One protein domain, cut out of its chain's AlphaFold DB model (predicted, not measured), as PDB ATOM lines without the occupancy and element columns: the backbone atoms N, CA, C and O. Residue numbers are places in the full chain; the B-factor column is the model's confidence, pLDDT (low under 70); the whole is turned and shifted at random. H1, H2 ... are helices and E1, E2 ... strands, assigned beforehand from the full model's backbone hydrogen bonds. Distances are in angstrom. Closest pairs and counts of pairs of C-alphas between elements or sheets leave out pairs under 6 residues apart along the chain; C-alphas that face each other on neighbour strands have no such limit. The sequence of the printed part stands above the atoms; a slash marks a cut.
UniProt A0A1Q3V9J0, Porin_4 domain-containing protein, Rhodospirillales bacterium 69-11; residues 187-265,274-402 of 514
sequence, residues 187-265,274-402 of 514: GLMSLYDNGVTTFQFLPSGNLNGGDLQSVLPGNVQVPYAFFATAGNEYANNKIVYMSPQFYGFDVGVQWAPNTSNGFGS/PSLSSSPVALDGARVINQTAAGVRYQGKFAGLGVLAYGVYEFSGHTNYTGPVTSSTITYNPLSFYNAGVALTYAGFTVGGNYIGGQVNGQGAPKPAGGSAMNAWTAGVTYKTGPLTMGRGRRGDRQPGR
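This is residues 187 to 265 and 274 to 402 of the 514 residues of the protein "Porin_4 domain-containing protein" of Rhodospirillales bacterium 69-11 (UniProt A0A1Q3V9J0). One large sheet of eight strands is curled like part of a barrel, a trough left open between E1 and E8, with the short helix H1 packed in its hollow. H3 and the link of residues 319 to 334 lie beyond one end of the strands, and residues 214 to 220 stick out. The printed part has 208 residues with three named helices and eight named strands, in the order H1 H2 E1 E2 H3 E3 E4 E5 E6 E7 E8. The sheet runs from E1 to E8 in number order, all antiparallel, and the class is mostly strand. The whole is compact, with a radius of gyration of the C-alphas of 18.4 A and spans of 62 by 42 by 31 A.

H1, residues 188 to 193, is on the sheet; its closest C-alphas to E4, residues 305 to 318, are those of Met 189 and Val 312, 6.4 A apart. H2, residues 212 to 215, is not on the sheet and is apart from H1. E1, residues 237 to 242, is an edge strand and forms a hairpin with E2, residues 249 to 258, with N 239 and O 255 2.9 A apart. H3, residues 282 to 286, only grazes the sheet with its residues 284 to 286. E3, residues 288 to 302, is antiparallel to E2, with N 254 and O 293 2.8 A apart, and bends by 60 degrees at residue 291. From E3 the chain makes a meander, each strand the antiparallel neighbour of the one before, through E4, E5 at residues 335 to 346, E6 at 349 to 359, E7 at 374 to 385 and E8 at 388 to 398, the other edge strand. Pairs within hydrogen-bond range include N 298 and O 309, 2.7 A, for E3 and E4, and N 383 and O 390, 2.8 A, for E7 and E8. In H1 every O i to N i+4 pair is within hydrogen-bond range; H3 has 0 of 1, but 2 of 2 O i to N i+3 pairs, and H2 is too short for an O i to N i+4 pair.

H1 begins at C-alpha 188 (-21.661, 0.638, -23.919). E2 is 29.1 A long, E3 40.0 A, E4 42.4 A, E5 36.6 A, E6 33.9 A, E7 36.2 A and E8 33.6 A. E8 ends at C-alpha 398 (-26.386, -10.399, -44.201).

The C-alphas of Ala 303 and Pro 324, the two farthest apart, are 62.9 A apart. Residues 266 to 273 are not printed, and C-alphas 265 and 274 are 8.9 A apart across this cut. The long links are H1 to H2, H2 to E1, E4 to E5 and E6 to E7. Confidence is under 70 at residues 201 to 214, 263 to 265 and 399 to 402.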
ATOM      1  N   GLY A 187     -26.499   1.414 -23.193       91.75
ATOM      2  CA  GLY A 187     -25.361   0.542 -22.929       91.75
ATOM      3  C   GLY A 187     -24.042   1.111 -23.461       91.75
ATOM      4  O   GLY A 187     -23.953   2.272 -23.868       91.75
ATOM      5  N   LEU A 188     -23.002   0.276 -23.461       94.56
ATOM      6  CA  LEU A 188     -21.661   0.638 -23.919       94.56
ATOM      7  C   LEU A 188     -21.633   1.055 -25.392       94.56
ATOM      8  O   LEU A 188     -20.912   1.985 -25.725       94.56
ATOM      9  N   MET A 189     -22.411   0.420 -26.278       92.19
ATOM     10  CA  MET A 189     -22.370   0.739 -27.714       92.19
ATOM     11  C   MET A 189     -22.843   2.176 -27.973       92.19
ATOM     12  O   MET A 189     -22.169   2.939 -28.660       92.19
ATOM     13  N   SER A 190     -23.959   2.577 -27.371       89.00
ATOM     14  CA  SER A 190     -24.500   3.934 -27.420       89.00
ATOM     15  C   SER A 190     -23.607   4.928 -26.693       89.00
ATOM     16  O   SER A 190     -23.408   6.028 -27.198       89.00
ATOM     17  N   LEU A 191     -23.056   4.569 -25.532       90.56
ATOM     18  CA  LEU A 191     -22.153   5.457 -24.796       90.56
ATOM     19  C   LEU A 191     -20.829   5.692 -25.535       90.56
ATOM     20  O   LEU A 191     -20.246   6.770 -25.410       90.56
ATOM     21  N   TYR A 192     -20.357   4.710 -26.306       92.00
ATOM     22  CA  TYR A 192     -19.110   4.794 -27.061       92.00
ATOM     23  C   TYR A 192     -19.259   5.461 -28.419       92.00
ATOM     24  O   TYR A 192     -18.491   6.373 -28.723       92.00
ATOM     25  N   ASP A 193     -20.222   5.009 -29.218       86.44
ATOM     26  CA  ASP A 193     -20.447   5.494 -30.580       86.44
ATOM     27  C   ASP A 193     -21.260   6.770 -30.605       86.44
ATOM     28  O   ASP A 193     -21.003   7.708 -31.361       86.44
ATOM     29  N   ASN A 194     -22.326   6.733 -29.815       78.44
ATOM     30  CA  ASN A 194     -23.355   7.731 -29.779       78.44
ATOM     31  C   ASN A 194     -23.962   8.070 -31.152       78.44
ATOM     32  O   ASN A 194     -24.558   9.119 -31.277       78.44
ATOM     33  N   GLY A 195     -23.830   7.232 -32.186       79.44
ATOM     34  CA  GLY A 195     -24.326   7.514 -33.538       79.44
ATOM     35  C   GLY A 195     -23.273   8.004 -34.544       79.44
ATOM     36  O   GLY A 195     -23.604   8.172 -35.721       79.44
ATOM     37  N   VAL A 196     -22.019   8.238 -34.125       84.88
ATOM     38  CA  VAL A 196     -20.953   8.821 -34.968       84.88
ATOM     39  C   VAL A 196     -20.550   7.893 -36.102       84.88
ATOM     40  O   VAL A 196     -20.548   8.297 -37.263       84.88
ATOM     41  N   THR A 197     -20.231   6.644 -35.789       88.31
ATOM     42  CA  THR A 197     -19.744   5.654 -36.761       88.31
ATOM     43  C   THR A 197     -20.880   5.011 -37.554       88.31
ATOM     44  O   THR A 197     -20.661   4.422 -38.612       88.31
ATOM     45  N   THR A 198     -22.111   5.152 -37.061       82.81
ATOM     46  CA  THR A 198     -23.339   4.667 -37.701       82.81
ATOM     47  C   THR A 198     -24.059   5.740 -38.525       82.81
ATOM     48  O   THR A 198     -24.990   5.414 -39.263       82.81
ATOM     49  N   PHE A 199     -23.594   6.995 -38.464       78.19
ATOM     50  CA  PHE A 199     -24.128   8.152 -39.195       78.19
ATOM     51  C   PHE A 199     -25.601   8.456 -38.905       78.19
ATOM     52  O   PHE A 199     -26.296   9.052 -39.729       78.19
ATOM     53  N   GLN A 200     -26.069   8.104 -37.706       73.00
ATOM     54  CA  GLN A 200     -27.464   8.287 -37.279       73.00
ATOM     55  C   GLN A 200     -27.818   9.752 -36.957       73.00
ATOM     56  O   GLN A 200     -28.917  10.039 -36.495       73.00
ATOM     57  N   PHE A 201     -26.903  10.692 -37.213       64.19
ATOM     58  CA  PHE A 201     -27.122  12.128 -37.025       64.19
ATOM     59  C   PHE A 201     -27.533  12.871 -38.296       64.19
ATOM     60  O   PHE A 201     -27.806  14.068 -38.235       64.19
ATOM     61  N   LEU A 202     -27.509  12.222 -39.463       61.06
ATOM     62  CA  LEU A 202     -27.876  12.913 -40.694       61.06
ATOM     63  C   LEU A 202     -29.368  13.305 -40.673       61.06
ATOM     64  O   LEU A 202     -30.184  12.520 -40.195       61.06
ATOM     65  N   PRO A 203     -29.739  14.495 -41.194       49.97
ATOM     66  CA  PRO A 203     -31.129  14.973 -41.215       49.97
ATOM     67  C   PRO A 203     -32.093  14.060 -41.979       49.97
ATOM     68  O   PRO A 203     -33.296  14.095 -41.747       49.97
ATOM     69  N   SER A 204     -31.574  13.254 -42.910       44.56
ATOM     70  CA  SER A 204     -32.347  12.206 -43.564       44.56
ATOM     71  C   SER A 204     -32.495  11.049 -42.584       44.56
ATOM     72  O   SER A 204     -31.531  10.302 -42.425       44.56
ATOM     73  N   GLY A 205     -33.672  10.984 -41.953       50.66
ATOM     74  CA  GLY A 205     -34.243   9.914 -41.133       50.66
ATOM     75  C   GLY A 205     -33.264   8.865 -40.643       50.66
ATOM     76  O   GLY A 205     -32.661   8.143 -41.444       50.66
ATOM     77  N   ASN A 206     -33.162   8.730 -39.323       56.69
ATOM     78  CA  ASN A 206     -32.380   7.661 -38.739       56.69
ATOM     79  C   ASN A 206     -32.733   6.350 -39.470       56.69
ATOM     80  O   ASN A 206     -33.902   5.967 -39.575       56.69
ATOM     81  N   LEU A 207     -31.722   5.673 -40.032       63.50
ATOM     82  CA  LEU A 207     -31.912   4.365 -40.675       63.50
ATOM     83  C   LEU A 207     -32.523   3.346 -39.689       63.50
ATOM     84  O   LEU A 207     -32.958   2.267 -40.090       63.50
ATOM     85  N   ASN A 208     -32.543   3.714 -38.410       65.38
ATOM     86  CA  ASN A 208     -33.076   3.029 -37.261       65.38
ATOM     87  C   ASN A 208     -34.321   3.725 -36.680       65.38
ATOM     88  O   ASN A 208     -34.291   4.915 -36.375       65.38
ATOM     89  N   GLY A 209     -35.370   2.956 -36.385       56.75
ATOM     90  CA  GLY A 209     -36.259   3.272 -35.265       56.75
ATOM     91  C   GLY A 209     -37.204   4.466 -35.426       56.75
ATOM     92  O   GLY A 209     -37.294   5.280 -34.507       56.75
ATOM     93  N   GLY A 210     -37.978   4.502 -36.513       55.56
ATOM     94  CA  GLY A 210     -39.197   5.320 -36.587       55.56
ATOM     95  C   GLY A 210     -39.280   6.300 -37.748       55.56
ATOM     96  O   GLY A 210     -40.387   6.718 -38.051       55.56
ATOM     97  N   ASP A 211     -38.184   6.591 -38.448       61.00
ATOM     98  CA  ASP A 211     -38.226   7.568 -39.546       61.00
ATOM     99  C   ASP A 211     -38.373   6.818 -40.880       61.00
ATOM    100  O   ASP A 211     -39.485   6.556 -41.334       61.00
ATOM    101  N   LEU A 212     -37.274   6.318 -41.467       62.50
ATOM    102  CA  LEU A 212     -37.341   5.562 -42.727       62.50
ATOM    103  C   LEU A 212     -38.114   4.244 -42.574       62.50
ATOM    104  O   LEU A 212     -38.841   3.831 -43.472       62.50
ATOM    105  N   GLN A 213     -37.964   3.567 -41.435       68.00
ATOM    106  CA  GLN A 213     -38.662   2.307 -41.203       68.00
ATOM    107  C   GLN A 213     -40.172   2.501 -41.044       68.00
ATOM    108  O   GLN A 213     -40.899   1.628 -41.487       68.00
ATOM    109  N   SER A 214     -40.666   3.608 -40.474       67.06
ATOM    110  CA  SER A 214     -42.117   3.776 -40.269       67.06
ATOM    111  C   SER A 214     -42.882   4.047 -41.561       67.06
ATOM    112  O   SER A 214     -44.058   3.703 -41.654       67.06
ATOM    113  N   VAL A 215     -42.217   4.632 -42.559       71.25
ATOM    114  CA  VAL A 215     -42.837   4.982 -43.844       71.25
ATOM    115  C   VAL A 215     -42.728   3.876 -44.884       71.25
ATOM    116  O   VAL A 215     -43.464   3.874 -45.865       71.25
ATOM    117  N   LEU A 216     -41.834   2.909 -44.674       75.50
ATOM    118  CA  LEU A 216     -41.728   1.735 -45.527       75.50
ATOM    119  C   LEU A 216     -42.841   0.723 -45.203       75.50
ATOM    120  O   LEU A 216     -43.060   0.426 -44.022       75.50
ATOM    121  N   PRO A 217     -43.487   0.115 -46.220       75.75
ATOM    122  CA  PRO A 217     -44.407  -0.998 -46.011       75.75
ATOM    123  C   PRO A 217     -43.773  -2.095 -45.144       75.75
ATOM    124  O   PRO A 217     -42.610  -2.459 -45.329       75.75
ATOM    125  N   GLY A 218     -44.528  -2.652 -44.192       73.44
ATOM    126  CA  GLY A 218     -43.982  -3.582 -43.190       73.44
ATOM    127  C   GLY A 218     -43.292  -4.824 -43.777       73.44
ATOM    128  O   GLY A 218     -42.382  -5.378 -43.169       73.44
ATOM    129  N   ASN A 219     -43.667  -5.238 -44.989       71.62
ATOM    130  CA  ASN A 219     -43.057  -6.358 -45.708       71.62
ATOM    131  C   ASN A 219     -41.701  -6.035 -46.371       71.62
ATOM    132  O   ASN A 219     -41.049  -6.961 -46.856       71.62
ATOM    133  N   VAL A 220     -41.265  -4.770 -46.403       73.62
ATOM    134  CA  VAL A 220     -39.963  -4.345 -46.963       73.62
ATOM    135  C   VAL A 220     -39.041  -3.683 -45.949       73.62
ATOM    136  O   VAL A 220     -37.922  -3.301 -46.294       73.62
ATOM    137  N   GLN A 221     -39.488  -3.530 -44.703       75.81
ATOM    138  CA  GLN A 221     -38.662  -2.961 -43.649       75.81
ATOM    139  C   GLN A 221     -37.448  -3.859 -43.408       75.81
ATOM    140  O   GLN A 221     -37.564  -4.990 -42.938       75.81
ATOM    141  N   VAL A 222     -36.261  -3.339 -43.720       73.81
ATOM    142  CA  VAL A 222     -34.997  -3.993 -43.376       73.81
ATOM    143  C   VAL A 222     -34.642  -3.599 -41.941       73.81
ATOM    144  O   VAL A 222     -34.436  -2.407 -41.679       73.81
ATOM    145  N   PRO A 223     -34.538  -4.557 -40.998       77.50
ATOM    146  CA  PRO A 223     -34.079  -4.284 -39.640       77.50
ATOM    147  C   PRO A 223     -32.742  -3.542 -39.638       77.50
ATOM    148  O   PRO A 223     -31.809  -3.931 -40.352       77.50
ATOM    149  N   TYR A 224     -32.633  -2.479 -38.843       82.00
ATOM    150  CA  TYR A 224     -31.382  -1.756 -38.674       82.00
ATOM    151  C   TYR A 224     -30.521  -2.478 -37.647       82.00
ATOM    152  O   TYR A 224     -30.866  -2.555 -36.475       82.00
ATOM    153  N   ALA A 225     -29.419  -3.058 -38.119       87.25
ATOM    154  CA  ALA A 225     -28.626  -3.999 -37.339       87.25
ATOM    155  C   ALA A 225     -27.707  -3.320 -36.314       87.25
ATOM    156  O   ALA A 225     -27.132  -4.019 -35.490       87.25
ATOM    157  N   PHE A 226     -27.531  -1.997 -36.362       87.19
ATOM    158  CA  PHE A 226     -26.634  -1.295 -35.447       87.19
ATOM    159  C   PHE A 226     -27.405  -0.774 -34.243       87.19
ATOM    160  O   PHE A 226     -28.377  -0.031 -34.383       87.19
ATOM    161  N   PHE A 227     -26.965  -1.180 -33.054       83.25
ATOM    162  CA  PHE A 227     -27.726  -0.946 -31.831       83.25
ATOM    163  C   PHE A 227     -27.405   0.369 -31.138       83.25
ATOM    164  O   PHE A 227     -28.218   0.802 -30.328       83.25
ATOM    165  N   ALA A 228     -26.308   1.039 -31.511       81.50
ATOM    166  CA  ALA A 228     -26.028   2.389 -31.044       81.50
ATOM    167  C   ALA A 228     -27.263   3.267 -31.284       81.50
ATOM    168  O   ALA A 228     -27.760   3.369 -32.403       81.50
ATOM    169  N   THR A 229     -27.791   3.878 -30.230       75.88
ATOM    170  CA  THR A 229     -28.997   4.717 -30.235       75.88
ATOM    171  C   THR A 229     -30.293   3.992 -30.656       75.88
ATOM    172  O   THR A 229     -31.341   4.623 -30.831       75.88
ATOM    173  N   ALA A 230     -30.270   2.657 -30.719       77.81
ATOM    174  CA  ALA A 230     -31.418   1.812 -31.017       77.81
ATOM    175  C   ALA A 230     -32.217   1.469 -29.765       77.81
ATOM    176  O   ALA A 230     -31.670   1.204 -28.695       77.81
ATOM    177  N   GLY A 231     -33.532   1.347 -29.947       74.38
ATOM    178  CA  GLY A 231     -34.460   0.947 -28.896       74.38
ATOM    179  C   GLY A 231     -34.060  -0.306 -28.127       74.38
ATOM    180  O   GLY A 231     -34.321  -0.395 -26.933       74.38
ATOM    181  N   ASN A 232     -33.423  -1.248 -28.812       79.00
ATOM    182  CA  ASN A 232     -33.078  -2.554 -28.267       79.00
ATOM    183  C   ASN A 232     -31.844  -2.477 -27.359       79.00
ATOM    184  O   ASN A 232     -31.646  -3.365 -26.538       79.00
ATOM    185  N   GLU A 233     -31.052  -1.404 -27.450       84.56
ATOM    186  CA  GLU A 233     -29.930  -1.181 -26.545       84.56
ATOM    187  C   GLU A 233     -30.363  -0.543 -25.222       84.56
ATOM    188  O   GLU A 233     -29.808  -0.890 -24.187       84.56
ATOM    189  N   TYR A 234     -31.342   0.365 -25.220       83.94
ATOM    190  CA  TYR A 234     -31.764   1.090 -24.010       83.94
ATOM    191  C   TYR A 234     -33.128   0.669 -23.450       83.94
ATOM    192  O   TYR A 234     -33.698   1.374 -22.619       83.94
ATOM    193  N   ALA A 235     -33.680  -0.461 -23.901       80.81
ATOM    194  CA  ALA A 235     -34.974  -0.957 -23.426       80.81
ATOM    195  C   ALA A 235     -34.917  -1.637 -22.052       80.81
ATOM    196  O   ALA A 235     -35.902  -1.576 -21.320       80.81
ATOM    197  N   ASN A 236     -33.812  -2.301 -21.711       89.31
ATOM    198  CA  ASN A 236     -33.707  -3.085 -20.485       89.31
ATOM    199  C   ASN A 236     -32.985  -2.349 -19.355       89.31
ATOM    200  O   ASN A 236     -32.134  -1.487 -19.587       89.31
ATOM    201  N   ASN A 237     -33.314  -2.735 -18.120       93.50
ATOM    202  CA  ASN A 237     -32.591  -2.283 -16.940       93.50
ATOM    203  C   ASN A 237     -31.208  -2.917 -16.897       93.50
ATOM    204  O   ASN A 237     -31.067  -4.133 -17.026       93.50
ATOM    205  N   LYS A 238     -30.195  -2.088 -16.670       95.19
ATOM    206  CA  LYS A 238     -28.805  -2.520 -16.639       95.19
ATOM    207  C   LYS A 238     -27.968  -1.708 -15.675       95.19
ATOM    208  O   LYS A 238     -28.336  -0.605 -15.274       95.19
ATOM    209  N   ILE A 239     -26.823  -2.282 -15.348       97.69
ATOM    210  CA  ILE A 239     -25.703  -1.605 -14.712       97.69
ATOM    211  C   ILE A 239     -24.657  -1.387 -15.798       97.69
ATOM    212  O   ILE A 239     -24.338  -2.325 -16.526       97.69
ATOM    213  N   VAL A 240     -24.134  -0.171 -15.917       97.81
ATOM    214  CA  VAL A 240     -23.053   0.165 -16.853       97.81
ATOM    215  C   VAL A 240     -21.956   0.872 -16.087       97.81
ATOM    216  O   VAL A 240     -22.209   1.900 -15.467       97.81
ATOM    217  N   TYR A 241     -20.744   0.341 -16.152       98.38
ATOM    218  CA  TYR A 241     -19.545   0.991 -15.653       98.38
ATOM    219  C   TYR A 241     -18.642   1.387 -16.820       98.38
ATOM    220  O   TYR A 241     -18.448   0.608 -17.752       98.38
ATOM    221  N   MET A 242     -18.069   2.583 -16.745       97.44
ATOM    222  CA  MET A 242     -17.026   3.073 -17.639       97.44
ATOM    223  C   MET A 242     -15.872   3.610 -16.802       97.44
ATOM    224  O   MET A 242     -16.097   4.383 -15.870       97.44
ATOM    225  N   SER A 243     -14.645   3.237 -17.142       98.06
ATOM    226  CA  SER A 243     -13.452   3.762 -16.489       98.06
ATOM    227  C   SER A 243     -13.268   5.257 -16.779       98.06
ATOM    228  O   SER A 243     -13.847   5.791 -17.733       98.06
ATOM    229  N   PRO A 244     -12.408   5.945 -16.010       96.19
ATOM    230  CA  PRO A 244     -11.793   7.182 -16.473       96.19
ATOM    231  C   PRO A 244     -11.119   7.009 -17.837       96.19
ATOM    232  O   PRO A 244     -10.780   5.887 -18.231       96.19
ATOM    233  N   GLN A 245     -10.904   8.124 -18.537       94.12
ATOM    234  CA  GLN A 245     -10.098   8.126 -19.752       94.12
ATOM    235  C   GLN A 245      -8.612   8.269 -19.413       94.12
ATOM    236  O   GLN A 245      -8.191   9.226 -18.769       94.12
ATOM    237  N   PHE A 246      -7.798   7.346 -19.913       94.56
ATOM    238  CA  PHE A 246      -6.346   7.355 -19.791       94.56
ATOM    239  C   PHE A 246      -5.747   7.514 -21.186       94.56
ATOM    240  O   PHE A 246      -5.834   6.609 -22.013       94.56
ATOM    241  N   TYR A 247      -5.173   8.683 -21.482       94.94
ATOM    242  CA  TYR A 247      -4.639   9.003 -22.816       94.94
ATOM    243  C   TYR A 247      -5.659   8.797 -23.955       94.94
ATOM    244  O   TYR A 247      -5.307   8.375 -25.054       94.94
ATOM    245  N   GLY A 248      -6.935   9.083 -23.680       92.62
ATOM    246  CA  GLY A 248      -8.044   8.892 -24.617       92.62
ATOM    247  C   GLY A 248      -8.634   7.480 -24.635       92.62
ATOM    248  O   GLY A 248      -9.653   7.281 -25.288       92.62
ATOM    249  N   PHE A 249      -8.048   6.513 -23.922       97.00
ATOM    250  CA  PHE A 249      -8.623   5.178 -23.772       97.00
ATOM    251  C   PHE A 249      -9.552   5.095 -22.565       97.00
ATOM    252  O   PHE A 249      -9.164   5.480 -21.468       97.00
ATOM    253  N   ASP A 250     -10.732   4.512 -22.739       97.06
ATOM    254  CA  ASP A 250     -11.574   4.051 -21.638       97.06
ATOM    255  C   ASP A 250     -12.083   2.632 -21.895       97.06
ATOM    256  O   ASP A 250     -12.202   2.186 -23.038       97.06
ATOM    257  N   VAL A 251     -12.339   1.902 -20.813       98.50
ATOM    258  CA  VAL A 251     -12.923   0.559 -20.836       98.50
ATOM    259  C   VAL A 251     -14.258   0.571 -20.122       98.50
ATOM    260  O   VAL A 251     -14.525   1.427 -19.279       98.50
ATOM    261  N   GLY A 252     -15.111  -0.385 -20.445       98.25
ATOM    262  CA  GLY A 252     -16.445  -0.434 -19.886       98.25
ATOM    263  C   GLY A 252     -16.965  -1.847 -19.794       98.25
ATOM    264  O   GLY A 252     -16.588  -2.724 -20.571       98.25
ATOM    265  N   VAL A 253     -17.850  -2.049 -18.827       98.62
ATOM    266  CA  VAL A 253     -18.596  -3.290 -18.640       98.62
ATOM    267  C   VAL A 253     -20.056  -2.956 -18.386       98.62
ATOM    268  O   VAL A 253     -20.376  -1.947 -17.758       98.62
ATOM    269  N   GLN A 254     -20.957  -3.802 -18.863       98.00
ATOM    270  CA  GLN A 254     -22.372  -3.706 -18.541       98.00
ATOM    271  C   GLN A 254     -22.947  -5.073 -18.215       98.00
ATOM    272  O   GLN A 254     -22.477  -6.088 -18.729       98.00
ATOM    273  N   TRP A 255     -24.021  -5.075 -17.436       97.88
ATOM    274  CA  TRP A 255     -24.817  -6.259 -17.167       97.88
ATOM    275  C   TRP A 255     -26.300  -5.908 -17.077       97.88
ATOM    276  O   TRP A 255     -26.681  -4.939 -16.418       97.88
ATOM    277  N   ALA A 256     -27.133  -6.717 -17.723       95.69
ATOM    278  CA  ALA A 256     -28.579  -6.676 -17.636       95.69
ATOM    279  C   ALA A 256     -29.107  -8.081 -17.298       95.69
ATOM    280  O   ALA A 256     -28.798  -9.041 -18.014       95.69
ATOM    281  N   PRO A 257     -29.930  -8.241 -16.247       93.88
ATOM    282  CA  PRO A 257     -30.423  -9.556 -15.843       93.88
ATOM    283  C   PRO A 257     -31.316 -10.199 -16.909       93.88
ATOM    284  O   PRO A 257     -31.307 -11.417 -17.073       93.88
ATOM    285  N   ASN A 258     -32.094  -9.393 -17.630       91.69
ATOM    286  CA  ASN A 258     -33.033  -9.839 -18.653       91.69
ATOM    287  C   ASN A 258     -33.425  -8.676 -19.591       91.69
ATOM    288  O   ASN A 258     -32.845  -7.591 -19.536       91.69
ATOM    289  N   THR A 259     -34.408  -8.900 -20.466       88.25
ATOM    290  CA  THR A 259     -34.928  -7.902 -21.419       88.25
ATOM    291  C   THR A 259     -35.935  -6.910 -20.826       88.25
ATOM    292  O   THR A 259     -36.441  -6.063 -21.557       88.25
ATOM    293  N   SER A 260     -36.288  -7.020 -19.542       86.56
ATOM    294  CA  SER A 260     -37.271  -6.150 -18.887       86.56
ATOM    295  C   SER A 260     -36.676  -4.811 -18.462       86.56
ATOM    296  O   SER A 260     -35.486  -4.692 -18.166       86.56
ATOM    297  N   ASN A 261     -37.555  -3.829 -18.298       80.25
ATOM    298  CA  ASN A 261     -37.314  -2.606 -17.539       80.25
ATOM    299  C   ASN A 261     -37.671  -2.732 -16.042       80.25
ATOM    300  O   ASN A 261     -37.810  -1.729 -15.344       80.25
ATOM    301  N   GLY A 262     -37.854  -3.953 -15.530       71.50
ATOM    302  CA  GLY A 262     -38.086  -4.230 -14.109       71.50
ATOM    303  C   GLY A 262     -39.478  -3.859 -13.588       71.50
ATOM    304  O   GLY A 262     -39.774  -4.162 -12.435       71.50
ATOM    305  N   PHE A 263     -40.341  -3.258 -14.413       66.56
ATOM    306  CA  PHE A 263     -41.741  -2.986 -14.086       66.56
ATOM    307  C   PHE A 263     -42.644  -4.030 -14.750       66.56
ATOM    308  O   PHE A 263     -42.586  -4.248 -15.956       66.56
ATOM    309  N   GLY A 264     -43.472  -4.692 -13.942       63.50
ATOM    310  CA  GLY A 264     -44.254  -5.860 -14.354       63.50
ATOM    311  C   GLY A 264     -43.679  -7.134 -13.750       63.50
ATOM    312  O   GLY A 264     -43.054  -7.943 -14.433       63.50
ATOM    313  N   SER A 265     -43.870  -7.307 -12.441       57.94
ATOM    314  CA  SER A 265     -43.611  -8.590 -11.801       57.94
ATOM    315  C   SER A 265     -44.558  -9.621 -12.399       57.94
ATOM    316  O   SER A 265     -45.779  -9.493 -12.282       57.94
ATOM    317  N   PRO A 274     -40.484 -11.772 -18.558       86.56
ATOM    318  CA  PRO A 274     -39.118 -11.447 -18.943       86.56
ATOM    319  C   PRO A 274     -38.068 -12.027 -17.988       86.56
ATOM    320  O   PRO A 274     -36.914 -12.161 -18.369       86.56
ATOM    321  N   SER A 275     -38.448 -12.399 -16.764       87.19
ATOM    322  CA  SER A 275     -37.560 -13.014 -15.769       87.19
ATOM    323  C   SER A 275     -37.441 -14.540 -15.889       87.19
ATOM    324  O   SER A 275     -36.814 -15.166 -15.036       87.19
ATOM    325  N   LEU A 276     -38.033 -15.166 -16.913       91.75
ATOM    326  CA  LEU A 276     -37.982 -16.619 -17.065       91.75
ATOM    327  C   LEU A 276     -36.585 -17.118 -17.440       91.75
ATOM    328  O   LEU A 276     -36.041 -16.780 -18.493       91.75
ATOM    329  N   SER A 277     -36.067 -18.038 -16.630       93.38
ATOM    330  CA  SER A 277     -34.896 -18.855 -16.959       93.38
ATOM    331  C   SER A 277     -35.242 -20.049 -17.857       93.38
ATOM    332  O   SER A 277     -34.392 -20.499 -18.623       93.38
ATOM    333  N   SER A 278     -36.488 -20.537 -17.822       94.69
ATOM    334  CA  SER A 278     -36.985 -21.635 -18.661       94.69
ATOM    335  C   SER A 278     -38.466 -21.482 -19.029       94.69
ATOM    336  O   SER A 278     -39.220 -20.872 -18.272       94.69
ATOM    337  N   SER A 279     -38.898 -22.049 -20.160       94.94
ATOM    338  CA  SER A 279     -40.291 -22.028 -20.627       94.94
ATOM    339  C   SER A 279     -40.619 -23.206 -21.559       94.94
ATOM    340  O   SER A 279     -39.794 -23.554 -22.407       94.94
ATOM    341  N   PRO A 280     -41.836 -23.781 -21.500       94.81
ATOM    342  CA  PRO A 280     -42.298 -24.761 -22.481       94.81
ATOM    343  C   PRO A 280     -42.736 -24.130 -23.816       94.81
ATOM    344  O   PRO A 280     -43.173 -24.849 -24.713       94.81
ATOM    345  N   VAL A 281     -42.645 -22.802 -23.973       94.19
ATOM    346  CA  VAL A 281     -42.981 -22.078 -25.211       94.19
ATOM    347  C   VAL A 281     -41.707 -21.807 -26.011       94.19
ATOM    348  O   VAL A 281     -40.814 -21.118 -25.540       94.19
ATOM    349  N   ALA A 282     -41.607 -22.304 -27.247       91.88
ATOM    350  CA  ALA A 282     -40.368 -22.201 -28.035       91.88
ATOM    351  C   ALA A 282     -39.926 -20.746 -28.294       91.88
ATOM    352  O   ALA A 282     -38.744 -20.425 -28.209       91.88
ATOM    353  N   LEU A 283     -40.885 -19.846 -28.549       91.75
ATOM    354  CA  LEU A 283     -40.616 -18.427 -28.816       91.75
ATOM    355  C   LEU A 283     -39.999 -17.685 -27.626       91.75
ATOM    356  O   LEU A 283     -39.281 -16.708 -27.825       91.75
ATOM    357  N   ASP A 284     -40.226 -18.165 -26.404       93.31
ATOM    358  CA  ASP A 284     -39.612 -17.590 -25.211       93.31
ATOM    359  C   ASP A 284     -38.083 -17.742 -25.224       93.31
ATOM    360  O   ASP A 284     -37.387 -16.921 -24.629       93.31
ATOM    361  N   GLY A 285     -37.549 -18.729 -25.957       92.69
ATOM    362  CA  GLY A 285     -36.110 -18.927 -26.140       92.69
ATOM    363  C   GLY A 285     -35.397 -17.784 -26.868       92.69
ATOM    364  O   GLY A 285     -34.174 -17.711 -26.835       92.69
ATOM    365  N   ALA A 286     -36.135 -16.854 -27.481       92.25
ATOM    366  CA  ALA A 286     -35.578 -15.631 -28.053       92.25
ATOM    367  C   ALA A 286     -35.274 -14.542 -27.005       92.25
ATOM    368  O   ALA A 286     -34.811 -13.462 -27.367       92.25
ATOM    369  N   ARG A 287     -35.568 -14.755 -25.718       91.62
ATOM    370  CA  ARG A 287     -35.290 -13.761 -24.673       91.62
ATOM    371  C   ARG A 287     -33.902 -13.962 -24.094       91.62
ATOM    372  O   ARG A 287     -33.557 -15.071 -23.693       91.62
ATOM    373  N   VAL A 288     -33.133 -12.879 -24.016       93.12
ATOM    374  CA  VAL A 288     -31.817 -12.887 -23.372       93.12
ATOM    375  C   VAL A 288     -31.943 -12.872 -21.853       93.12
ATOM    376  O   VAL A 288     -32.800 -12.186 -21.292       93.12
ATOM    377  N   ILE A 289     -31.040 -13.595 -21.196       94.12
ATOM    378  CA  ILE A 289     -30.824 -13.547 -19.746       94.12
ATOM    379  C   ILE A 289     -29.339 -13.315 -19.473       94.12
ATOM    380  O   ILE A 289     -28.489 -13.803 -20.222       94.12
ATOM    381  N   ASN A 290     -29.021 -12.593 -18.397       95.31
ATOM    382  CA  ASN A 290     -27.647 -12.259 -18.005       95.31
ATOM    383  C   ASN A 290     -26.827 -11.662 -19.163       95.31
ATOM    384  O   ASN A 290     -25.702 -12.082 -19.439       95.31
ATOM    385  N   GLN A 291     -27.422 -10.706 -19.875       95.94
ATOM    386  CA  GLN A 291     -26.782 -10.012 -20.981       95.94
ATOM    387  C   GLN A 291     -25.637  -9.156 -20.445       95.94
ATOM    388  O   GLN A 291     -25.846  -8.246 -19.649       95.94
ATOM    389  N   THR A 292     -24.425  -9.469 -20.874       97.81
ATOM    390  CA  THR A 292     -23.188  -8.855 -20.405       97.81
ATOM    391  C   THR A 292     -22.436  -8.317 -21.604       97.81
ATOM    392  O   THR A 292     -22.323  -9.005 -22.616       97.81
ATOM    393  N   ALA A 293     -21.893  -7.109 -21.497       98.19
ATOM    394  CA  ALA A 293     -20.973  -6.603 -22.504       98.19
ATOM    395  C   ALA A 293     -19.715  -6.041 -21.859       98.19
ATOM    396  O   ALA A 293     -19.753  -5.530 -20.741       98.19
ATOM    397  N   ALA A 294     -18.615  -6.125 -22.589       98.69
ATOM    398  CA  ALA A 294     -17.365  -5.469 -22.260       98.69
ATOM    399  C   ALA A 294     -16.858  -4.746 -23.500       98.69
ATOM    400  O   ALA A 294     -17.071  -5.199 -24.627       98.69
ATOM    401  N   GLY A 295     -16.190  -3.619 -23.307       98.50
ATOM    402  CA  GLY A 295     -15.684  -2.852 -24.424       98.50
ATOM    403  C   GLY A 295     -14.518  -1.960 -24.069       98.50
ATOM    404  O   GLY A 295     -14.191  -1.741 -22.904       98.50
ATOM    405  N   VAL A 296     -13.908  -1.450 -25.129       98.62
ATOM    406  CA  VAL A 296     -12.852  -0.450 -25.092       98.62
ATOM    407  C   VAL A 296     -13.161   0.620 -26.126       98.62
ATOM    408  O   VAL A 296     -13.657   0.327 -27.219       98.62
ATOM    409  N   ARG A 297     -12.842   1.862 -25.787       97.88
ATOM    410  CA  ARG A 297     -12.929   3.010 -26.677       97.88
ATOM    411  C   ARG A 297     -11.631   3.795 -26.629       97.88
ATOM    412  O   ARG A 297     -11.052   3.978 -25.568       97.88
ATOM    413  N   TYR A 298     -11.226   4.294 -27.786       96.75
ATOM    414  CA  TYR A 298     -10.300   5.396 -27.939       96.75
ATOM    415  C   TYR A 298     -11.055   6.629 -28.446       96.75
ATOM    416  O   TYR A 298     -11.747   6.566 -29.466       96.75
ATOM    417  N   GLN A 299     -10.890   7.757 -27.769       94.31
ATOM    418  CA  GLN A 299     -11.342   9.061 -28.225       94.31
ATOM    419  C   GLN A 299     -10.246  10.093 -27.966       94.31
ATOM    420  O   GLN A 299      -9.842  10.321 -26.829       94.31
ATOM    421  N   GLY A 300      -9.769  10.746 -29.021       90.75
ATOM    422  CA  GLY A 300      -8.670  11.696 -28.892       90.75
ATOM    423  C   GLY A 300      -8.448  12.547 -30.131       90.75
ATOM    424  O   GLY A 300      -9.242  12.531 -31.075       90.75
ATOM    425  N   LYS A 301      -7.364  13.325 -30.110       93.62
ATOM    426  CA  LYS A 301      -6.929  14.165 -31.229       93.62
ATOM    427  C   LYS A 301      -5.434  13.988 -31.478       93.62
ATOM    428  O   LYS A 301      -4.650  14.046 -30.537       93.62
ATOM    429  N   PHE A 302      -5.050  13.878 -32.746       93.12
ATOM    430  CA  PHE A 302      -3.660  13.844 -33.201       93.12
ATOM    431  C   PHE A 302      -3.443  14.937 -34.244       93.12
ATOM    432  O   PHE A 302      -4.010  14.863 -35.327       93.12
ATOM    433  N   ALA A 303      -2.660  15.972 -33.922       93.00
ATOM    434  CA  ALA A 303      -2.347  17.067 -34.853       93.00
ATOM    435  C   ALA A 303      -3.590  17.661 -35.570       93.00
ATOM    436  O   ALA A 303      -3.575  17.927 -36.766       93.00
ATOM    437  N   GLY A 304      -4.699  17.830 -34.839       89.31
ATOM    438  CA  GLY A 304      -5.966  18.342 -35.382       89.31
ATOM    439  C   GLY A 304      -6.911  17.287 -35.974       89.31
ATOM    440  O   GLY A 304      -8.087  17.589 -36.168       89.31
ATOM    441  N   LEU A 305      -6.455  16.048 -36.189       93.62
ATOM    442  CA  LEU A 305      -7.301  14.909 -36.554       93.62
ATOM    443  C   LEU A 305      -7.984  14.340 -35.306       93.62
ATOM    444  O   LEU A 305      -7.324  13.778 -34.435       93.62
ATOM    445  N   GLY A 306      -9.304  14.469 -35.216       94.81
ATOM    446  CA  GLY A 306     -10.112  13.766 -34.225       94.81
ATOM    447  C   GLY A 306     -10.244  12.291 -34.586       94.81
ATOM    448  O   GLY A 306     -10.513  11.962 -35.739       94.81
ATOM    449  N   VAL A 307     -10.073  11.410 -33.606       93.94
ATOM    450  CA  VAL A 307     -10.212   9.964 -33.781       93.94
ATOM    451  C   VAL A 307     -11.174   9.436 -32.729       93.94
ATOM    452  O   VAL A 307     -11.016   9.704 -31.539       93.94
ATOM    453  N   LEU A 308     -12.156   8.668 -33.190       95.12
ATOM    454  CA  LEU A 308     -13.023   7.832 -32.375       95.12
ATOM    455  C   LEU A 308     -12.880   6.402 -32.884       95.12
ATOM    456  O   LEU A 308     -13.096   6.147 -34.065       95.12
ATOM    457  N   ALA A 309     -12.538   5.469 -32.012       97.69
ATOM    458  CA  ALA A 309     -12.548   4.049 -32.321       97.69
ATOM    459  C   ALA A 309     -13.066   3.288 -31.112       97.69
ATOM    460  O   ALA A 309     -12.731   3.632 -29.984       97.69
ATOM    461  N   TYR A 310     -13.874   2.259 -31.314       98.19
ATOM    462  CA  TYR A 310     -14.334   1.440 -30.204       98.19
ATOM    463  C   TYR A 310     -14.648   0.018 -30.648       98.19
ATOM    464  O   TYR A 310     -14.892  -0.250 -31.826       98.19
ATOM    465  N   GLY A 311     -14.674  -0.882 -29.671       98.31
ATOM    466  CA  GLY A 311     -15.161  -2.243 -29.817       98.31
ATOM    467  C   GLY A 311     -15.904  -2.665 -28.558       98.31
ATOM    468  O   GLY A 311     -15.419  -2.458 -27.448       98.31
ATOM    469  N   VAL A 312     -17.078  -3.256 -28.739       98.50
ATOM    470  CA  VAL A 312     -17.888  -3.866 -27.683       98.50
ATOM    471  C   VAL A 312     -18.146  -5.313 -28.068       98.50
ATOM    472  O   VAL A 312     -18.547  -5.596 -29.195       98.50
ATOM    473  N   TYR A 313     -17.930  -6.224 -27.130       98.44
ATOM    474  CA  TYR A 313     -18.346  -7.616 -27.221       98.44
ATOM    475  C   TYR A 313     -19.479  -7.855 -26.232       98.44
ATOM    476  O   TYR A 313     -19.344  -7.537 -25.052       98.44
ATOM    477  N   GLU A 314     -20.587  -8.408 -26.712       97.81
ATOM    478  CA  GLU A 314     -21.790  -8.648 -25.929       97.81
ATOM    479  C   GLU A 314     -22.232 -10.105 -26.038       97.81
ATOM    480  O   GLU A 314     -22.304 -10.678 -27.127       97.81
ATOM    481  N   PHE A 315     -22.534 -10.707 -24.889       97.50
ATOM    482  CA  PHE A 315     -22.927 -12.100 -24.766       97.50
ATOM    483  C   PHE A 315     -24.041 -12.281 -23.733       97.50
ATOM    484  O   PHE A 315     -24.199 -11.479 -22.816       97.50
ATOM    485  N   SER A 316     -24.843 -13.333 -23.873       97.06
ATOM    486  CA  SER A 316     -25.909 -13.646 -22.919       97.06
ATOM    487  C   SER A 316     -26.289 -15.120 -22.964       97.06
ATOM    488  O   SER A 316     -26.076 -15.797 -23.969       97.06
ATOM    489  N   GLY A 317     -26.952 -15.601 -21.912       96.38
ATOM    490  CA  GLY A 317     -27.787 -16.797 -22.014       96.38
ATOM    491  C   GLY A 317     -29.111 -16.486 -22.716       96.38
ATOM    492  O   GLY A 317     -29.377 -15.345 -23.106       96.38
ATOM    493  N   HIS A 318     -29.976 -17.485 -22.833       95.31
ATOM    494  CA  HIS A 318     -31.370 -17.286 -23.222       95.31
ATOM    495  C   HIS A 318     -32.300 -18.126 -22.344       95.31
ATOM    496  O   HIS A 318     -31.846 -19.051 -21.672       95.31
ATOM    497  N   THR A 319     -33.599 -17.817 -22.337       95.19
ATOM    498  CA  THR A 319     -34.585 -18.673 -21.664       95.19
ATOM    499  C   THR A 319     -34.516 -20.093 -22.251       95.19
ATOM    500  O   THR A 319     -34.613 -20.278 -23.466       95.19
ATOM    501  N   ASN A 320     -34.356 -21.110 -21.408       95.25
ATOM    502  CA  ASN A 320     -34.258 -22.502 -21.842       95.25
ATOM    503  C   ASN A 320     -35.625 -23.060 -22.255       95.25
ATOM    504  O   ASN A 320     -36.600 -22.941 -21.516       95.25
ATOM    505  N   TYR A 321     -35.695 -23.716 -23.412       95.00
ATOM    506  CA  TYR A 321     -36.905 -24.415 -23.835       95.00
ATOM    507  C   TYR A 321     -37.037 -25.759 -23.107       95.00
ATOM    508  O   TYR A 321     -36.115 -26.569 -23.152       95.00
ATOM    509  N   THR A 322     -38.177 -26.002 -22.458       95.50
ATOM    510  CA  THR A 322     -38.457 -27.241 -21.700       95.50
ATOM    511  C   THR A 322     -39.636 -28.045 -22.250       95.50
ATOM    512  O   THR A 322     -40.034 -29.043 -21.655       95.50
ATOM    513  N   GLY A 323     -40.225 -27.611 -23.367       93.12
ATOM    514  CA  GLY A 323     -41.347 -28.305 -23.994       93.12
ATOM    515  C   GLY A 323     -40.912 -29.492 -24.868       93.12
ATOM    516  O   GLY A 323     -39.717 -29.710 -25.086       93.12
ATOM    517  N   PRO A 324     -41.873 -30.259 -25.411       92.19
ATOM    518  CA  PRO A 324     -41.585 -31.338 -26.351       92.19
ATOM    519  C   PRO A 324     -40.940 -30.814 -27.641       92.19
ATOM    520  O   PRO A 324     -41.497 -29.957 -28.326       92.19
ATOM    521  N   VAL A 325     -39.780 -31.353 -28.016       89.94
ATOM    522  CA  VAL A 325     -39.119 -30.993 -29.277       89.94
ATOM    523  C   VAL A 325     -39.834 -31.683 -30.439       89.94
ATOM    524  O   VAL A 325     -39.845 -32.907 -30.536       89.94
ATOM    525  N   THR A 326     -40.420 -30.893 -31.336       89.50
ATOM    526  CA  THR A 326     -40.996 -31.350 -32.604       89.50
ATOM    527  C   THR A 326     -40.177 -30.805 -33.775       89.50
ATOM    528  O   THR A 326     -39.294 -29.963 -33.604       89.50
ATOM    529  N   SER A 327     -40.483 -31.241 -34.998       84.25
ATOM    530  CA  SER A 327     -39.844 -30.720 -36.214       84.25
ATOM    531  C   SER A 327     -40.097 -29.225 -36.467       84.25
ATOM    532  O   SER A 327     -39.396 -28.628 -37.281       84.25
ATOM    533  N   SER A 328     -41.070 -28.609 -35.782       85.00
ATOM    534  CA  SER A 328     -41.365 -27.172 -35.858       85.00
ATOM    535  C   SER A 328     -40.821 -26.365 -34.671       85.00
ATOM    536  O   SER A 328     -40.954 -25.139 -34.664       85.00
ATOM    537  N   THR A 329     -40.195 -27.013 -33.681       90.00
ATOM    538  CA  THR A 329     -39.604 -26.324 -32.530       90.00
ATOM    539  C   THR A 329     -38.423 -25.466 -32.978       90.00
ATOM    540  O   THR A 329     -37.404 -25.966 -33.451       90.00
ATOM    541  N   ILE A 330     -38.543 -24.151 -32.788       89.75
ATOM    542  CA  ILE A 330     -37.448 -23.206 -33.006       89.75
ATOM    543  C   ILE A 330     -36.622 -23.137 -31.723       89.75
ATOM    544  O   ILE A 330     -37.122 -22.712 -30.684       89.75
ATOM    545  N   THR A 331     -35.358 -23.536 -31.799       92.56
ATOM    546  CA  THR A 331     -34.374 -23.313 -30.734       92.56
ATOM    547  C   THR A 331     -33.508 -22.103 -31.067       92.56
ATOM    548  O   THR A 331     -33.479 -21.637 -32.209       92.56
ATOM    549  N   TYR A 332     -32.813 -21.563 -30.069       95.06
ATOM    550  CA  TYR A 332     -31.995 -20.361 -30.200       95.06
ATOM    551  C   TYR A 332     -30.580 -20.641 -29.709       95.06
ATOM    552  O   TYR A 332     -30.378 -21.466 -28.825       95.06
ATOM    553  N   ASN A 333     -29.604 -19.962 -30.308       94.88
ATOM    554  CA  ASN A 333     -28.240 -19.955 -29.793       94.88
ATOM    555  C   ASN A 333     -28.091 -18.810 -28.784       94.88
ATOM    556  O   ASN A 333     -28.671 -17.751 -29.025       94.88
ATOM    557  N   PRO A 334     -27.262 -18.955 -27.735       95.50
ATOM    558  CA  PRO A 334     -26.858 -17.840 -26.885       95.50
ATOM    559  C   PRO A 334     -26.417 -16.622 -27.701       95.50
ATOM    560  O   PRO A 334     -25.815 -16.756 -28.775       95.50
ATOM    561  N   LEU A 335     -26.727 -15.431 -27.189       95.69
ATOM    562  CA  LEU A 335     -26.289 -14.189 -27.808       95.69
ATOM    563  C   LEU A 335     -24.769 -14.075 -27.645       95.69
ATOM    564  O   LEU A 335     -24.241 -14.325 -26.565       95.69
ATOM    565  N   SER A 336     -24.068 -13.727 -28.720       97.06
ATOM    566  CA  SER A 336     -22.611 -13.559 -28.723       97.06
ATOM    567  C   SER A 336     -22.196 -12.783 -29.965       97.06
ATOM    568  O   SER A 336     -22.043 -13.372 -31.040       97.06
ATOM    569  N   PHE A 337     -22.023 -11.473 -29.856       97.38
ATOM    570  CA  PHE A 337     -21.696 -10.617 -30.991       97.38
ATOM    571  C   PHE A 337     -20.713  -9.512 -30.619       97.38
ATOM    572  O   PHE A 337     -20.521  -9.186 -29.454       97.38
ATOM    573  N   TYR A 338     -20.085  -8.935 -31.636       97.38
ATOM    574  CA  TYR A 338     -19.222  -7.773 -31.499       97.38
ATOM    575  C   TYR A 338     -19.763  -6.618 -32.334       97.38
ATOM    576  O   TYR A 338     -20.285  -6.826 -33.432       97.38
ATOM    577  N   ASN A 339     -19.633  -5.407 -31.804       97.19
ATOM    578  CA  ASN A 339     -19.929  -4.150 -32.472       97.19
ATOM    579  C   ASN A 339     -18.691  -3.255 -32.380       97.19
ATOM    580  O   ASN A 339     -18.198  -2.996 -31.284       97.19
ATOM    581  N   ALA A 340     -18.169  -2.816 -33.517       98.19
ATOM    582  CA  ALA A 340     -16.962  -2.007 -33.571       98.19
ATOM    583  C   ALA A 340     -17.121  -0.887 -34.589       98.19
ATOM    584  O   ALA A 340     -17.703  -1.085 -35.653       98.19
ATOM    585  N   GLY A 341     -16.578   0.280 -34.276       97.31
ATOM    586  CA  GLY A 341     -16.674   1.442 -35.143       97.31
ATOM    587  C   GLY A 341     -15.412   2.281 -35.111       97.31
ATOM    588  O   GLY A 341     -14.696   2.310 -34.112       97.31
ATOM    589  N   VAL A 342     -15.157   2.977 -36.216       98.00
ATOM    590  CA  VAL A 342     -14.092   3.975 -36.328       98.00
ATOM    591  C   VAL A 342     -14.610   5.207 -37.060       98.00
ATOM    592  O   VAL A 342     -15.352   5.091 -38.035       98.00
ATOM    593  N   ALA A 343     -14.224   6.387 -36.591       95.12
ATOM    594  CA  ALA A 343     -14.469   7.657 -37.248       95.12
ATOM    595  C   ALA A 343     -13.262   8.589 -37.099       95.12
ATOM    596  O   ALA A 343     -12.633   8.678 -36.044       95.12
ATOM    597  N   LEU A 344     -12.966   9.292 -38.185       95.81
ATOM    598  CA  LEU A 344     -11.891  10.259 -38.319       95.81
ATOM    599  C   LEU A 344     -12.510  11.607 -38.673       95.81
ATOM    600  O   LEU A 344     -13.236  11.698 -39.665       95.81
ATOM    601  N   THR A 345     -12.219  12.642 -37.889       94.00
ATOM    602  CA  THR A 345     -12.776  13.985 -38.075       94.00
ATOM    603  C   THR A 345     -11.673  15.009 -38.305       94.00
ATOM    604  O   THR A 345     -10.804  15.188 -37.456       94.00
ATOM    605  N   TYR A 346     -11.722  15.727 -39.426       94.81
ATOM    606  CA  TYR A 346     -10.758  16.775 -39.759       94.81
ATOM    607  C   TYR A 346     -11.408  17.874 -40.597       94.81
ATOM    608  O   TYR A 346     -12.116  17.580 -41.556       94.81
ATOM    609  N   ALA A 347     -11.166  19.140 -40.239       94.12
ATOM    610  CA  ALA A 347     -11.643  20.309 -40.988       94.12
ATOM    611  C   ALA A 347     -13.141  20.246 -41.374       94.12
ATOM    612  O   ALA A 347     -13.522  20.559 -42.496       94.12
ATOM    613  N   GLY A 348     -13.994  19.782 -40.453       87.81
ATOM    614  CA  GLY A 348     -15.436  19.633 -40.681       87.81
ATOM    615  C   GLY A 348     -15.854  18.332 -41.372       87.81
ATOM    616  O   GLY A 348     -17.020  17.956 -41.268       87.81
ATOM    617  N   PHE A 349     -14.939  17.597 -42.009       91.00
ATOM    618  CA  PHE A 349     -15.211  16.254 -42.520       91.00
ATOM    619  C   PHE A 349     -15.201  15.226 -41.396       91.00
ATOM    620  O   PHE A 349     -14.347  15.287 -40.517       91.00
ATOM    621  N   THR A 350     -16.111  14.256 -41.451       91.62
ATOM    622  CA  THR A 350     -16.042  13.018 -40.667       91.62
ATOM    623  C   THR A 350     -16.216  11.826 -41.592       91.62
ATOM    624  O   THR A 350     -17.239  11.714 -42.261       91.62
ATOM    625  N   VAL A 351     -15.230  10.934 -41.632       94.12
ATOM    626  CA  VAL A 351     -15.273   9.674 -42.387       94.12
ATOM    627  C   VAL A 351     -15.205   8.530 -41.397       94.12
ATOM    628  O   VAL A 351     -14.415   8.570 -40.459       94.12
ATOM    629  N   GLY A 352     -16.012   7.498 -41.595       93.81
ATOM    630  CA  GLY A 352     -16.059   6.398 -40.649       93.81
ATOM    631  C   GLY A 352     -16.956   5.261 -41.086       93.81
ATOM    632  O   GLY A 352     -17.505   5.251 -42.190       93.81
ATOM    633  N   GLY A 353     -17.105   4.303 -40.187       94.00
ATOM    634  CA  GLY A 353     -17.972   3.162 -40.380       94.00
ATOM    635  C   GLY A 353     -18.093   2.309 -39.134       94.00
ATOM    636  O   GLY A 353     -17.280   2.397 -38.213       94.00
ATOM    637  N   ASN A 354     -19.121   1.474 -39.142       94.81
ATOM    638  CA  ASN A 354     -19.427   0.531 -38.087       94.81
ATOM    639  C   ASN A 354     -19.562  -0.875 -38.659       94.81
ATOM    640  O   ASN A 354     -20.036  -1.063 -39.782       94.81
ATOM    641  N   TYR A 355     -19.183  -1.858 -37.862       96.25
ATOM    642  CA  TYR A 355     -19.342  -3.269 -38.130       96.25
ATOM    643  C   TYR A 355     -20.057  -3.929 -36.955       96.25
ATOM    644  O   TYR A 355     -19.726  -3.689 -35.793       96.25
ATOM    645  N   ILE A 356     -20.985  -4.830 -37.262       95.69
ATOM    646  CA  ILE A 356     -21.587  -5.722 -36.281       95.69
ATOM    647  C   ILE A 356     -21.663  -7.152 -36.816       95.69
ATOM    648  O   ILE A 356     -22.062  -7.395 -37.959       95.69
ATOM    649  N   GLY A 357     -21.299  -8.121 -35.979       96.00
ATOM    650  CA  GLY A 357     -21.347  -9.523 -36.377       96.00
ATOM    651  C   GLY A 357     -21.337 -10.510 -35.221       96.00
ATOM    652  O   GLY A 357     -20.905 -10.195 -34.118       96.00
ATOM    653  N   GLY A 358     -21.840 -11.719 -35.482       96.38
ATOM    654  CA  GLY A 358     -21.908 -12.805 -34.500       96.38
ATOM    655  C   GLY A 358     -23.280 -13.475 -34.379       96.38
ATOM    656  O   GLY A 358     -24.101 -13.459 -35.298       96.38
ATOM    657  N   GLN A 359     -23.513 -14.124 -33.240       95.50
ATOM    658  CA  GLN A 359     -24.738 -14.843 -32.887       95.50
ATOM    659  C   GLN A 359     -25.800 -13.863 -32.362       95.50
ATOM    660  O   GLN A 359     -26.099 -13.814 -31.176       95.50
ATOM    661  N   VAL A 360     -26.356 -13.052 -33.252       93.25
ATOM    662  CA  VAL A 360     -27.423 -12.096 -32.934       93.25
ATOM    663  C   VAL A 360     -28.314 -11.944 -34.162       93.25
ATOM    664  O   VAL A 360     -27.882 -12.199 -35.288       93.25
ATOM    665  N   ASN A 361     -29.576 -11.594 -33.968       87.25
ATOM    666  CA  ASN A 361     -30.458 -11.215 -35.060       87.25
ATOM    667  C   ASN A 361     -30.312  -9.712 -35.366       87.25
ATOM    668  O   ASN A 361     -29.702  -8.963 -34.610       87.25
ATOM    669  N   GLY A 362     -30.897  -9.228 -36.462       83.62
ATOM    670  CA  GLY A 362     -30.875  -7.794 -36.802       83.62
ATOM    671  C   GLY A 362     -31.636  -6.880 -35.824       83.62
ATOM    672  O   GLY A 362     -31.926  -5.746 -36.180       83.62
ATOM    673  N   GLN A 363     -32.024  -7.390 -34.653       84.62
ATOM    674  CA  GLN A 363     -32.874  -6.777 -33.633       84.62
ATOM    675  C   GLN A 363     -32.340  -7.070 -32.212       84.62
ATOM    676  O   GLN A 363     -33.103  -7.084 -31.252       84.62
ATOM    677  N   GLY A 364     -31.046  -7.346 -32.036       86.00
ATOM    678  CA  GLY A 364     -30.432  -7.457 -30.704       86.00
ATOM    679  C   GLY A 364     -30.908  -8.646 -29.863       86.00
ATOM    680  O   GLY A 364     -30.746  -8.635 -28.648       86.00
ATOM    681  N   ALA A 365     -31.500  -9.664 -30.490       90.06
ATOM    682  CA  ALA A 365     -31.940 -10.889 -29.832       90.06
ATOM    683  C   ALA A 365     -31.145 -12.115 -30.330       90.06
ATOM    684  O   ALA A 365     -30.529 -12.063 -31.400       90.06
ATOM    685  N   PRO A 366     -31.176 -13.241 -29.595       93.38
ATOM    686  CA  PRO A 366     -30.658 -14.528 -30.027       93.38
ATOM    687  C   PRO A 366     -31.135 -14.881 -31.433       93.38
ATOM    688  O   PRO A 366     -32.309 -14.710 -31.785       93.38
ATOM    689  N   LYS A 367     -30.228 -15.405 -32.256       93.75
ATOM    690  CA  LYS A 367     -30.632 -15.952 -33.551       93.75
ATOM    691  C   LYS A 367     -31.186 -17.375 -33.380       93.75
ATOM    692  O   LYS A 367     -30.694 -18.109 -32.518       93.75
ATOM    693  N   PRO A 368     -32.133 -17.801 -34.233       92.88
ATOM    694  CA  PRO A 368     -32.531 -19.201 -34.304       92.88
ATOM    695  C   PRO A 368     -31.330 -20.123 -34.565       92.88
ATOM    696  O   PRO A 368     -30.408 -19.774 -35.319       92.88
ATOM    697  N   ALA A 369     -31.346 -21.312 -33.970       91.69
ATOM    698  CA  ALA A 369     -30.386 -22.366 -34.256       91.69
ATOM    699  C   ALA A 369     -30.443 -22.737 -35.748       91.69
ATOM    700  O   ALA A 369     -31.495 -22.693 -36.385       91.69
ATOM    701  N   GLY A 370     -29.282 -23.014 -36.344       90.38
ATOM    702  CA  GLY A 370     -29.152 -23.216 -37.793       90.38
ATOM    703  C   GLY A 370     -29.250 -21.938 -38.645       90.38
ATOM    704  O   GLY A 370     -28.910 -21.973 -39.826       90.38
ATOM    705  N   GLY A 371     -29.640 -20.792 -38.073       89.44
ATOM    706  CA  GLY A 371     -29.557 -19.496 -38.749       89.44
ATOM    707  C   GLY A 371     -28.103 -19.058 -38.962       89.44
ATOM    708  O   GLY A 371     -27.237 -19.325 -38.120       89.44
ATOM    709  N   SER A 372     -27.823 -18.352 -40.063       91.69
ATOM    710  CA  SER A 372     -26.492 -17.782 -40.315       91.69
ATOM    711  C   SER A 372     -26.143 -16.718 -39.274       91.69
ATOM    712  O   SER A 372     -27.027 -16.019 -38.795       91.69
ATOM    713  N   ALA A 373     -24.865 -16.569 -38.928       92.75
ATOM    714  CA  ALA A 373     -24.422 -15.446 -38.102       92.75
ATOM    715  C   ALA A 373     -24.726 -14.103 -38.790       92.75
ATOM    716  O   ALA A 373     -24.743 -14.022 -40.022       92.75
ATOM    717  N   MET A 374     -24.955 -13.061 -37.993       93.38
ATOM    718  CA  MET A 374     -25.067 -11.702 -38.508       93.38
ATOM    719  C   MET A 374     -23.706 -11.216 -38.995       93.38
ATOM    720  O   MET A 374     -22.677 -11.498 -38.379       93.38
ATOM    721  N   ASN A 375     -23.725 -10.484 -40.103       94.50
ATOM    722  CA  ASN A 375     -22.590  -9.739 -40.623       94.50
ATOM    723  C   ASN A 375     -23.142  -8.493 -41.318       94.50
ATOM    724  O   ASN A 375     -23.770  -8.595 -42.374       94.50
ATOM    725  N   ALA A 376     -22.972  -7.340 -40.685       92.88
ATOM    726  CA  ALA A 376     -23.467  -6.068 -41.173       92.88
ATOM    727  C   ALA A 376     -22.398  -4.991 -41.015       92.88
ATOM    728  O   ALA A 376     -21.671  -4.952 -40.025       92.88
ATOM    729  N   TRP A 377     -22.319  -4.106 -42.001       93.81
ATOM    730  CA  TRP A 377     -21.421  -2.962 -41.978       93.81
ATOM    731  C   TRP A 377     -22.102  -1.724 -42.557       93.81
ATOM    732  O   TRP A 377     -22.980  -1.803 -43.420       93.81
ATOM    733  N   THR A 378     -21.691  -0.568 -42.059       90.56
ATOM    734  CA  THR A 378     -22.061   0.739 -42.587       90.56
ATOM    735  C   THR A 378     -20.810   1.590 -42.690       90.56
ATOM    736  O   THR A 378     -19.895   1.462 -41.882       90.56
ATOM    737  N   ALA A 379     -20.752   2.432 -43.706       92.44
ATOM    738  CA  ALA A 379     -19.684   3.390 -43.905       92.44
ATOM    739  C   ALA A 379     -20.281   4.689 -44.426       92.44
ATOM    740  O   ALA A 379     -21.295   4.680 -45.130       92.44
ATOM    741  N   GLY A 380     -19.646   5.805 -44.114       90.25
ATOM    742  CA  GLY A 380     -20.169   7.097 -44.502       90.25
ATOM    743  C   GLY A 380     -19.151   8.212 -44.409       90.25
ATOM    744  O   GLY A 380     -18.045   8.066 -43.885       90.25
ATOM    745  N   VAL A 381     -19.568   9.341 -44.962       89.88
ATOM    746  CA  VAL A 381     -18.870  10.612 -44.872       89.88
ATOM    747  C   VAL A 381     -19.881  11.699 -44.563       89.88
ATOM    748  O   VAL A 381     -20.973  11.729 -45.138       89.88
ATOM    749  N   THR A 382     -19.517  12.605 -43.668       88.12
ATOM    750  CA  THR A 382     -20.251  13.841 -43.414       88.12
ATOM    751  C   THR A 382     -19.314  15.027 -43.522       88.12
ATOM    752  O   THR A 382     -18.103  14.904 -43.343       88.12
ATOM    753  N   TYR A 383     -19.880  16.182 -43.837       87.31
ATOM    754  CA  TYR A 383     -19.197  17.460 -43.825       87.31
ATOM    755  C   TYR A 383     -20.065  18.473 -43.090       87.31
ATOM    756  O   TYR A 383     -21.247  18.637 -43.410       87.31
ATOM    757  N   LYS A 384     -19.475  19.134 -42.095       86.12
ATOM    758  CA  LYS A 384     -20.102  20.191 -41.309       86.12
ATOM    759  C   LYS A 384     -19.380  21.510 -41.555       86.12
ATOM    760  O   LYS A 384     -18.187  21.621 -41.289       86.12
ATOM    761  N   THR A 385     -20.130  22.517 -41.993       88.00
ATOM    762  CA  THR A 385     -19.652  23.895 -42.146       88.00
ATOM    763  C   THR A 385     -20.695  24.862 -41.591       88.00
ATOM    764  O   THR A 385     -21.823  24.942 -42.081       88.00
ATOM    765  N   GLY A 386     -20.345  25.549 -40.502       86.31
ATOM    766  CA  GLY A 386     -21.281  26.397 -39.764       86.31
ATOM    767  C   GLY A 386     -22.563  25.637 -39.370       86.31
ATOM    768  O   GLY A 386     -22.464  24.590 -38.718       86.31
ATOM    769  N   PRO A 387     -23.757  26.135 -39.749       80.88
ATOM    770  CA  PRO A 387     -25.032  25.494 -39.427       80.88
ATOM    771  C   PRO A 387     -25.372  24.308 -40.342       80.88
ATOM    772  O   PRO A 387     -26.299  23.558 -40.050       80.88
ATOM    773  N   LEU A 388     -24.647  24.123 -41.449       79.25
ATOM    774  CA  LEU A 388     -24.965  23.109 -42.446       79.25
ATOM    775  C   LEU A 388     -24.233  21.806 -42.142       79.25
ATOM    776  O   LEU A 388     -23.027  21.792 -41.888       79.25
ATOM    777  N   THR A 389     -24.965  20.696 -42.215       80.94
ATOM    778  CA  THR A 389     -24.389  19.350 -42.233       80.94
ATOM    779  C   THR A 389     -24.948  18.580 -43.416       80.94
ATOM    780  O   THR A 389     -26.157  18.506 -43.604       80.94
ATOM    781  N   MET A 390     -24.054  17.989 -44.198       81.25
ATOM    782  CA  MET A 390     -24.389  17.107 -45.311       81.25
ATOM    783  C   MET A 390     -23.634  15.795 -45.157       81.25
ATOM    784  O   MET A 390     -22.567  15.754 -44.544       81.25
ATOM    785  N   GLY A 391     -24.159  14.714 -45.717       81.81
ATOM    786  CA  GLY A 391     -23.447  13.449 -45.696       81.81
ATOM    787  C   GLY A 391     -24.089  12.382 -46.551       81.81
ATOM    788  O   GLY A 391     -25.197  12.534 -47.063       81.81
ATOM    789  N   ARG A 392     -23.346  11.294 -46.714       80.56
ATOM    790  CA  ARG A 392     -23.751  10.116 -47.468       80.56
ATOM    791  C   ARG A 392     -23.265   8.875 -46.742       80.56
ATOM    792  O   ARG A 392     -22.111   8.816 -46.326       80.56
ATOM    793  N   GLY A 393     -24.135   7.876 -46.651       77.44
ATOM    794  CA  GLY A 393     -23.818   6.562 -46.106       77.44
ATOM    795  C   GLY A 393     -24.072   5.444 -47.114       77.44
ATOM    796  O   GLY A 393     -24.850   5.594 -48.059       77.44
ATOM    797  N   ARG A 394     -23.417   4.305 -46.900       80.75
ATOM    798  CA  ARG A 394     -23.702   3.030 -47.556       80.75
ATOM    799  C   ARG A 394     -23.690   1.927 -46.511       80.75
ATOM    800  O   ARG A 394     -22.821   1.897 -45.648       80.75
ATOM    801  N   ARG A 395     -24.626   0.995 -46.647       79.75
ATOM    802  CA  ARG A 395     -24.792  -0.148 -45.755       79.75
ATOM    803  C   ARG A 395     -24.854  -1.447 -46.549       79.75
ATOM    804  O   ARG A 395     -25.359  -1.460 -47.674       79.75
ATOM    805  N   GLY A 396     -24.359  -2.526 -45.952       78.19
ATOM    806  CA  GLY A 396     -24.550  -3.888 -46.431       78.19
ATOM    807  C   GLY A 396     -24.796  -4.832 -45.260       78.19
ATOM    808  O   GLY A 396     -24.043  -4.813 -44.292       78.19
ATOM    809  N   ASP A 397     -25.830  -5.670 -45.361       77.31
ATOM    810  CA  ASP A 397     -26.179  -6.623 -44.308       77.31
ATOM    811  C   ASP A 397     -26.413  -8.023 -44.860       77.31
ATOM    812  O   ASP A 397     -27.059  -8.225 -45.891       77.31
ATOM    813  N   ARG A 398     -25.968  -9.009 -44.089       76.31
ATOM    814  CA  ARG A 398     -26.386 -10.399 -44.201       76.31
ATOM    815  C   ARG A 398     -26.966 -10.802 -42.850       76.31
ATOM    816  O   ARG A 398     -26.233 -11.015 -41.885       76.31
ATOM    817  N   GLN A 399     -28.294 -10.833 -42.764       69.81
ATOM    818  CA  GLN A 399     -29.007 -11.197 -41.538       69.81
ATOM    819  C   GLN A 399     -29.294 -12.704 -41.487       69.81
ATOM    820  O   GLN A 399     -29.417 -13.330 -42.546       69.81
ATOM    821  N   PRO A 400     -29.425 -13.295 -40.282       65.25
ATOM    822  CA  PRO A 400     -29.901 -14.662 -40.129       65.25
ATOM    823  C   PRO A 400     -31.275 -14.811 -40.794       65.25
ATOM    824  O   PRO A 400     -32.273 -14.281 -40.309       65.25
ATOM    825  N   GLY A 401     -31.333 -15.517 -41.923       52.16
ATOM    826  CA  GLY A 401     -32.604 -15.919 -42.520       52.16
ATOM    827  C   GLY A 401     -33.299 -16.956 -41.637       52.16
ATOM    828  O   GLY A 401     -32.630 -17.750 -40.972       52.16
ATOM    829  N   ARG A 402     -34.639 -16.979 -41.643       45.62
ATOM    830  CA  ARG A 402     -35.397 -18.092 -41.051       45.62
ATOM    831  C   ARG A 402     -34.952 -19.400 -41.727       45.62
ATOM    832  O   ARG A 402     -35.078 -19.491 -42.953       45.62
TER     833      ARG A 402